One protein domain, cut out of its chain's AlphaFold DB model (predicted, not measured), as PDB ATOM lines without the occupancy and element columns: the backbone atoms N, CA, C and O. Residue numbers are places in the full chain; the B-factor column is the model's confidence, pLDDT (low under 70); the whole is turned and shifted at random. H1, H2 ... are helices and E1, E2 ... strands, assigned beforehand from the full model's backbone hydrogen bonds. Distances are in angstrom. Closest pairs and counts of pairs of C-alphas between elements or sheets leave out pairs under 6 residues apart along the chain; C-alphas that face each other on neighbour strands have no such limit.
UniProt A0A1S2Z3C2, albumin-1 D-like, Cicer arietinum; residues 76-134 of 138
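AT A GLANCE: This is residues 76 to 134 of the 138 residues of the protein "albumin-1 D-like" of Cicer arietinum (UniProt A0A1S2Z3C2). A small head, the hairpin E1 and E2 with short helix H1 packed on it, sends out one long helix, H2, whose residues 118 to 132 stick out as an arm. The 59 printed residues run H1, E1, E2, H2, mixed helices and strands, the strands antiparallel. The whole is loose, radius of gyration of the C-alphas 13.9 A, spanning 46 by 23 by 13 A.

HOW THE PARTS SIT: Start at residues 77 to 78, paired antiparallel with residues 104 to 105 of E2, residues 104 to 107. In H1, residues 81 to 87, the C-alpha of His 81 comes closest to E1, residues 92 to 95, 4.8 A from that of Cys 93. Hairpin E1 and E2 has N 94 and O 105 within hydrogen-bond range, 2.8 A. H2, residues 110 to 132, is apart from H1; its closest C-alphas with E1 are Ala 113 and Gly 94, 5.8 A. In both helices every O i to N i+4 pair is within hydrogen-bond range.

IN THESE COORDINATES: Find C-alpha 81 at (3.474, -15.498, 33.305), where H1 begins. E1 and E2 each measure 9.5 A. H2 runs 32.7 A to C-alpha 132 at (-4.948, -34.794, 64.998).

THE WHOLE: No link is long and the printed part has no cut. Look for pLDDT under 70 at residues 97 to 100, 123 to 132 and 134.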
ATOM      1  N   ASN A  76       0.431  -8.863  42.675       86.56
ATOM      2  CA  ASN A  76       0.984 -10.206  42.807       86.56
ATOM      3  C   ASN A  76       0.058 -11.315  42.300       86.56
ATOM      4  O   ASN A  76       0.470 -12.473  42.322       86.56
ATOM      5  N   LEU A  77      -1.169 -11.017  41.862       88.88
ATOM      6  CA  LEU A  77      -2.062 -12.021  41.273       88.88
ATOM      7  C   LEU A  77      -1.955 -12.048  39.748       88.88
ATOM      8  O   LEU A  77      -1.777 -11.019  39.093       88.88
ATOM      9  N   CYS A  78      -2.074 -13.244  39.176       89.81
ATOM     10  CA  CYS A  78      -1.872 -13.471  37.748       89.81
ATOM     11  C   CYS A  78      -2.735 -14.606  37.197       89.81
ATOM     12  O   CYS A  78      -3.065 -15.563  37.887       89.81
ATOM     13  N   GLN A  79      -3.055 -14.545  35.913       90.06
ATOM     14  CA  GLN A  79      -3.497 -15.684  35.112       90.06
ATOM     15  C   GLN A  79      -2.356 -16.223  34.249       90.06
ATOM     16  O   GLN A  79      -2.323 -17.411  33.923       90.06
ATOM     17  N   THR A  80      -1.409 -15.374  33.863       91.12
ATOM     18  CA  THR A  80      -0.326 -15.752  32.949       91.12
ATOM     19  C   THR A  80       1.029 -15.282  33.462       91.12
ATOM     20  O   THR A  80       1.120 -14.324  34.226       91.12
ATOM     21  N   HIS A  81       2.103 -15.933  33.014       94.94
ATOM     22  CA  HIS A  81       3.474 -15.498  33.305       94.94
ATOM     23  C   HIS A  81       3.733 -14.062  32.817       94.94
ATOM     24  O   HIS A  81       4.362 -13.269  33.511       94.94
ATOM     25  N   ALA A  82       3.182 -13.703  31.653       95.12
ATOM     26  CA  ALA A  82       3.344 -12.379  31.058       95.12
ATOM     27  C   ALA A  82       2.729 -11.255  31.909       95.12
ATOM     28  O   ALA A  82       3.270 -10.151  31.942       95.12
ATOM     29  N   GLU A  83       1.629 -11.525  32.617       93.12
ATOM     30  CA  GLU A  83       1.042 -10.557  33.548       93.12
ATOM     31  C   GLU A  83       1.990 -10.228  34.697       93.12
ATOM     32  O   GLU A  83       2.132  -9.054  35.024       93.12
ATOM     33  N   CYS A  84       2.689 -11.220  35.254       93.44
ATOM     34  CA  CYS A  84       3.680 -10.981  36.302       93.44
ATOM     35  C   CYS A  84       4.803 -10.067  35.818       93.44
ATOM     36  O   CYS A  84       5.128  -9.087  36.491       93.44
ATOM     37  N   THR A  85       5.318 -10.324  34.612       93.94
ATOM     38  CA  THR A  85       6.360  -9.489  34.007       93.94
ATOM     39  C   THR A  85       5.859  -8.068  33.761       93.94
ATOM     40  O   THR A  85       6.556  -7.106  34.070       93.94
ATOM     41  N   LYS A  86       4.629  -7.915  33.251       93.75
ATOM     42  CA  LYS A  86       4.013  -6.603  33.002       93.75
ATOM     43  C   LYS A  86       3.761  -5.821  34.297       93.75
ATOM     44  O   LYS A  86       3.905  -4.602  34.294       93.75
ATOM     45  N   LYS A  87       3.376  -6.507  35.376       90.62
ATOM     46  CA  LYS A  87       3.141  -5.919  36.704       90.62
ATOM     47  C   LYS A  87       4.442  -5.622  37.464       90.62
ATOM     48  O   LYS A  87       4.415  -4.863  38.423       90.62
ATOM     49  N   GLY A  88       5.575  -6.185  37.035       91.75
ATOM     50  CA  GLY A  88       6.864  -6.041  37.721       91.75
ATOM     51  C   GLY A  88       6.977  -6.864  39.010       91.75
ATOM     52  O   GLY A  88       7.925  -6.681  39.766       91.75
ATOM     53  N   SER A  89       6.036  -7.780  39.250       89.94
ATOM     54  CA  SER A  89       5.941  -8.587  40.477       89.94
ATOM     55  C   SER A  89       6.581  -9.971  40.355       89.94
ATOM     56  O   SER A  89       6.409 -10.819  41.225       89.94
ATOM     57  N   GLY A  90       7.288 -10.229  39.257       93.31
ATOM     58  CA  GLY A  90       7.961 -11.495  38.993       93.31
ATOM     59  C   GLY A  90       7.940 -11.851  37.513       93.31
ATOM     60  O   GLY A  90       7.567 -11.040  36.671       93.31
ATOM     61  N   ASN A  91       8.321 -13.083  37.191       95.62
ATOM     62  CA  ASN A  91       8.282 -13.623  35.828       95.62
ATOM     63  C   ASN A  91       7.489 -14.936  35.735       95.62
ATOM     64  O   ASN A  91       7.244 -15.436  34.635       95.62
ATOM     65  N   PHE A  92       7.079 -15.500  36.875       95.81
ATOM     66  CA  PHE A  92       6.428 -16.794  36.940       95.81
ATOM     67  C   PHE A  92       5.087 -16.707  37.666       95.81
ATOM     68  O   PHE A  92       5.019 -16.215  38.783       95.81
ATOM     69  N   CYS A  93       4.021 -17.215  37.048       93.25
ATOM     70  CA  CYS A  93       2.707 -17.317  37.660       93.25
ATOM     71  C   CYS A  93       2.512 -18.724  38.240       93.25
ATOM     72  O   CYS A  93       2.205 -19.667  37.507       93.25
ATOM     73  N   GLY A  94       2.695 -18.873  39.551       91.06
ATOM     74  CA  GLY A  94       2.472 -20.125  40.267       91.06
ATOM     75  C   GLY A  94       0.989 -20.331  40.556       91.06
ATOM     76  O   GLY A  94       0.370 -19.536  41.265       91.06
ATOM     77  N   ARG A  95       0.401 -21.388  39.988       84.94
ATOM     78  CA  ARG A  95      -1.016 -21.722  40.179       84.94
ATOM     79  C   ARG A  95      -1.261 -22.340  41.548       84.94
ATOM     80  O   ARG A  95      -0.467 -23.140  42.031       84.94
ATOM     81  N   TYR A  96      -2.396 -21.996  42.144       74.44
ATOM     82  CA  TYR A  96      -2.843 -22.651  43.363       74.44
ATOM     83  C   TYR A  96      -3.282 -24.101  43.084       74.44
ATOM     84  O   TYR A  96      -3.822 -24.366  42.008       74.44
ATOM     85  N   PRO A  97      -3.124 -25.032  44.046       68.62
ATOM     86  CA  PRO A  97      -3.515 -26.434  43.861       68.62
ATOM     87  C   PRO A  97      -5.013 -26.653  43.610       68.62
ATOM     88  O   PRO A  97      -5.398 -27.656  43.017       68.62
ATOM     89  N   ASN A  98      -5.872 -25.738  44.068       66.81
ATOM     90  CA  ASN A  98      -7.314 -25.844  43.875       66.81
ATOM     91  C   ASN A  98      -7.688 -25.463  42.424       66.81
ATOM     92  O   ASN A  98      -7.554 -24.294  42.056       66.81
ATOM     93  N   PRO A  99      -8.222 -26.389  41.605       67.12
ATOM     94  CA  PRO A  99      -8.513 -26.140  40.190       67.12
ATOM     95  C   PRO A  99      -9.664 -25.148  39.965       67.12
ATOM     96  O   PRO A  99      -9.792 -24.580  38.880       67.12
ATOM     97  N   ASN A 100     -10.490 -24.890  40.986       64.12
ATOM     98  CA  ASN A 100     -11.525 -23.857  40.925       64.12
ATOM     99  C   ASN A 100     -10.925 -22.443  40.912       64.12
ATOM    100  O   ASN A 100     -11.612 -21.464  40.602       64.12
ATOM    101  N   ILE A 101      -9.631 -22.333  41.220       70.00
ATOM    102  CA  ILE A 101      -8.885 -21.091  41.276       70.00
ATOM    103  C   ILE A 101      -8.183 -20.851  39.947       70.00
ATOM    104  O   ILE A 101      -7.117 -21.378  39.645       70.00
ATOM    105  N   LYS A 102      -8.800 -19.988  39.138       77.50
ATOM    106  CA  LYS A 102      -8.304 -19.612  37.808       77.50
ATOM    107  C   LYS A 102      -7.126 -18.640  37.826       77.50
ATOM    108  O   LYS A 102      -6.697 -18.215  36.756       77.50
ATOM    109  N   TYR A 103      -6.577 -18.340  38.994       81.12
ATOM    110  CA  TYR A 103      -5.506 -17.372  39.182       81.12
ATOM    111  C   TYR A 103      -4.350 -18.014  39.945       81.12
ATOM    112  O   TYR A 103      -4.492 -19.068  40.559       81.12
ATOM    113  N   GLY A 104      -3.186 -17.409  39.859       86.69
ATOM    114  CA  GLY A 104      -1.987 -17.779  40.576       86.69
ATOM    115  C   GLY A 104      -1.375 -16.560  41.242       86.69
ATOM    116  O   GLY A 104      -1.924 -15.456  41.185       86.69
ATOM    117  N   ARG A 105      -0.220 -16.784  41.856       88.19
ATOM    118  CA  ARG A 105       0.628 -15.750  42.436       88.19
ATOM    119  C   ARG A 105       1.876 -15.563  41.581       88.19
ATOM    120  O   ARG A 105       2.414 -16.534  41.055       88.19
ATOM    121  N   CYS A 106       2.334 -14.327  41.464       93.38
ATOM    122  CA  CYS A 106       3.600 -13.999  40.839       93.38
ATOM    123  C   CYS A 106       4.774 -14.333  41.758       93.38
ATOM    124  O   CYS A 106       4.764 -14.004  42.943       93.38
ATOM    125  N   PHE A 107       5.778 -14.973  41.171       93.75
ATOM    126  CA  PHE A 107       7.062 -15.311  41.765       93.75
ATOM    127  C   PHE A 107       8.177 -14.821  40.838       93.75
ATOM    128  O   PHE A 107       7.989 -14.705  39.617       93.75
ATOM    129  N   ALA A 108       9.353 -14.550  41.395       94.69
ATOM    130  CA  ALA A 108      10.525 -14.151  40.627       94.69
ATOM    131  C   ALA A 108      11.101 -15.302  39.785       94.69
ATOM    132  O   ALA A 108      11.895 -15.049  38.880       94.69
ATOM    133  N   SER A 109      10.728 -16.555  40.076       93.56
ATOM    134  CA  SER A 109      11.061 -17.735  39.269       93.56
ATOM    135  C   SER A 109      10.129 -18.917  39.563       93.56
ATOM    136  O   SER A 109       9.366 -18.905  40.531       93.56
ATOM    137  N   ASN A 110      10.211 -19.970  38.745       93.06
ATOM    138  CA  ASN A 110       9.571 -21.253  39.043       93.06
ATOM    139  C   ASN A 110      10.168 -21.918  40.294       93.06
ATOM    140  O   ASN A 110       9.417 -22.480  41.081       93.06
ATOM    141  N   THR A 111      11.483 -21.810  40.512       92.88
ATOM    142  CA  THR A 111      12.157 -22.369  41.693       92.88
ATOM    143  C   THR A 111      11.605 -21.770  42.983       92.88
ATOM    144  O   THR A 111      11.294 -22.496  43.917       92.88
ATOM    145  N   GLU A 112      11.392 -20.453  43.015       89.62
ATOM    146  CA  GLU A 112      10.777 -19.789  44.169       89.62
ATOM    147  C   GLU A 112       9.332 -20.268  44.398       89.62
ATOM    148  O   GLU A 112       8.908 -20.478  45.535       89.62
ATOM    149  N   ALA A 113       8.572 -20.501  43.322       88.31
ATOM    150  CA  ALA A 113       7.224 -21.053  43.423       88.31
ATOM    151  C   ALA A 113       7.224 -22.499  43.960       88.31
ATOM    152  O   ALA A 113       6.349 -22.873  44.747       88.31
ATOM    153  N   GLU A 114       8.202 -23.315  43.563       87.12
ATOM    154  CA  GLU A 114       8.400 -24.673  44.076       87.12
ATOM    155  C   GLU A 114       8.820 -24.664  45.547       87.12
ATOM    156  O   GLU A 114       8.251 -25.400  46.350       87.12
ATOM    157  N   GLU A 115       9.753 -23.794  45.933       86.06
ATOM    158  CA  GLU A 115      10.150 -23.598  47.329       86.06
ATOM    159  C   GLU A 115       8.959 -23.178  48.191       86.06
ATOM    160  O   GLU A 115       8.729 -23.755  49.258       86.06
ATOM    161  N   PHE A 116       8.152 -22.230  47.704       83.50
ATOM    162  CA  PHE A 116       6.915 -21.827  48.359       83.50
ATOM    163  C   PHE A 116       5.951 -23.010  48.506       83.50
ATOM    164  O   PHE A 116       5.418 -23.230  49.591       83.50
ATOM    165  N   SER A 117       5.771 -23.809  47.453       80.19
ATOM    166  CA  SER A 117       4.878 -24.977  47.454       80.19
ATOM    167  C   SER A 117       5.357 -26.088  48.394       80.19
ATOM    168  O   SER A 117       4.557 -26.683  49.117       80.19
ATOM    169  N   ASN A 118       6.663 -26.346  48.446       79.69
ATOM    170  CA  ASN A 118       7.270 -27.330  49.344       79.69
ATOM    171  C   ASN A 118       7.164 -26.885  50.800       79.69
ATOM    172  O   ASN A 118       6.778 -27.666  51.672       79.69
ATOM    173  N   LYS A 119       7.445 -25.605  51.061       79.00
ATOM    174  CA  LYS A 119       7.272 -24.993  52.378       79.00
ATOM    175  C   LYS A 119       5.805 -25.072  52.808       79.00
ATOM    176  O   LYS A 119       5.521 -25.518  53.917       79.00
ATOM    177  N   PHE A 120       4.884 -24.740  51.908       72.44
ATOM    178  CA  PHE A 120       3.441 -24.868  52.101       72.44
ATOM    179  C   PHE A 120       3.035 -26.310  52.448       72.44
ATOM    180  O   PHE A 120       2.363 -26.534  53.454       72.44
ATOM    181  N   SER A 121       3.499 -27.299  51.678       70.56
ATOM    182  CA  SER A 121       3.238 -28.724  51.919       70.56
ATOM    183  C   SER A 121       3.763 -29.185  53.283       70.56
ATOM    184  O   SER A 121       3.043 -29.831  54.049       70.56
ATOM    185  N   TYR A 122       4.987 -28.785  53.639       73.25
ATOM    186  CA  TYR A 122       5.586 -29.094  54.932       73.25
ATOM    187  C   TYR A 122       4.758 -28.529  56.096       73.25
ATOM    188  O   TYR A 122       4.404 -29.275  57.013       73.25
ATOM    189  N   TYR A 123       4.386 -27.244  56.048       64.81
ATOM    190  CA  TYR A 123       3.562 -26.626  57.095       64.81
ATOM    191  C   TYR A 123       2.164 -27.231  57.177       64.81
ATOM    192  O   TYR A 123       1.693 -27.491  58.282       64.81
ATOM    193  N   SER A 124       1.530 -27.515  56.036       63.84
ATOM    194  CA  SER A 124       0.242 -28.212  55.986       63.84
ATOM    195  C   SER A 124       0.324 -29.570  56.689       63.84
ATOM    196  O   SER A 124      -0.466 -29.862  57.585       63.84
ATOM    197  N   SER A 125       1.350 -30.366  56.367       67.25
ATOM    198  CA  SER A 125       1.549 -31.683  56.977       67.25
ATOM    199  C   SER A 125       1.769 -31.609  58.490       67.25
ATOM    200  O   SER A 125       1.323 -32.488  59.226       67.25
ATOM    201  N   ARG A 126       2.441 -30.554  58.969       68.94
ATOM    202  CA  ARG A 126       2.671 -30.316  60.394       68.94
ATOM    203  C   ARG A 126       1.390 -29.885  61.101       68.94
ATOM    204  O   ARG A 126       1.054 -30.471  62.120       68.94
ATOM    205  N   PHE A 127       0.650 -28.940  60.527       64.50
ATOM    206  CA  PHE A 127      -0.619 -28.470  61.080       64.50
ATOM    207  C   PHE A 127      -1.638 -29.608  61.216       64.50
ATOM    208  O   PHE A 127      -2.283 -29.735  62.251       64.50
ATOM    209  N   ILE A 128      -1.742 -30.481  60.207       62.81
ATOM    210  CA  ILE A 128      -2.620 -31.659  60.260       62.81
ATOM    211  C   ILE A 128      -2.204 -32.596  61.399       62.81
ATOM    212  O   ILE A 128      -3.060 -33.060  62.148       62.81
ATOM    213  N   LYS A 129      -0.900 -32.851  61.568       66.44
ATOM    214  CA  LYS A 129      -0.398 -33.659  62.692       66.44
ATOM    215  C   LYS A 129      -0.752 -33.029  64.037       66.44
ATOM    216  O   LYS A 129      -1.223 -33.735  64.919       66.44
ATOM    217  N   ASP A 130      -0.566 -31.723  64.184       68.12
ATOM    218  CA  ASP A 130      -0.860 -31.010  65.429       68.12
ATOM    219  C   ASP A 130      -2.368 -31.018  65.741       68.12
ATOM    220  O   ASP A 130      -2.756 -31.228  66.888       68.12
ATOM    221  N   PHE A 131      -3.224 -30.882  64.722       57.59
ATOM    222  CA  PHE A 131      -4.680 -30.948  64.867       57.59
ATOM    223  C   PHE A 131      -5.167 -32.348  65.268       57.59
ATOM    224  O   PHE A 131      -5.991 -32.480  66.167       57.59
ATOM    225  N   LEU A 132      -4.629 -33.403  64.645       65.44
ATOM    226  CA  LEU A 132      -4.948 -34.794  64.998       65.44
ATOM    227  C   LEU A 132      -4.492 -35.166  66.417       65.44
ATOM    228  O   LEU A 132      -5.064 -36.065  67.028       65.44
ATOM    229  N   ASN A 133      -3.475 -34.477  66.932       71.06
ATOM    230  CA  ASN A 133      -2.930 -34.698  68.268       71.06
ATOM    231  C   ASN A 133      -3.596 -33.830  69.350       71.06
ATOM    232  O   ASN A 133      -3.232 -33.955  70.522       71.06
ATOM    233  N   MET A 134      -4.550 -32.954  69.005       57.44
ATOM    234  CA  MET A 134      -5.291 -32.206  70.019       57.44
ATOM    235  C   MET A 134      -6.230 -33.146  70.789       57.44
ATOM    236  O   MET A 134      -7.036 -33.845  70.171       57.44
TER     237      MET A 134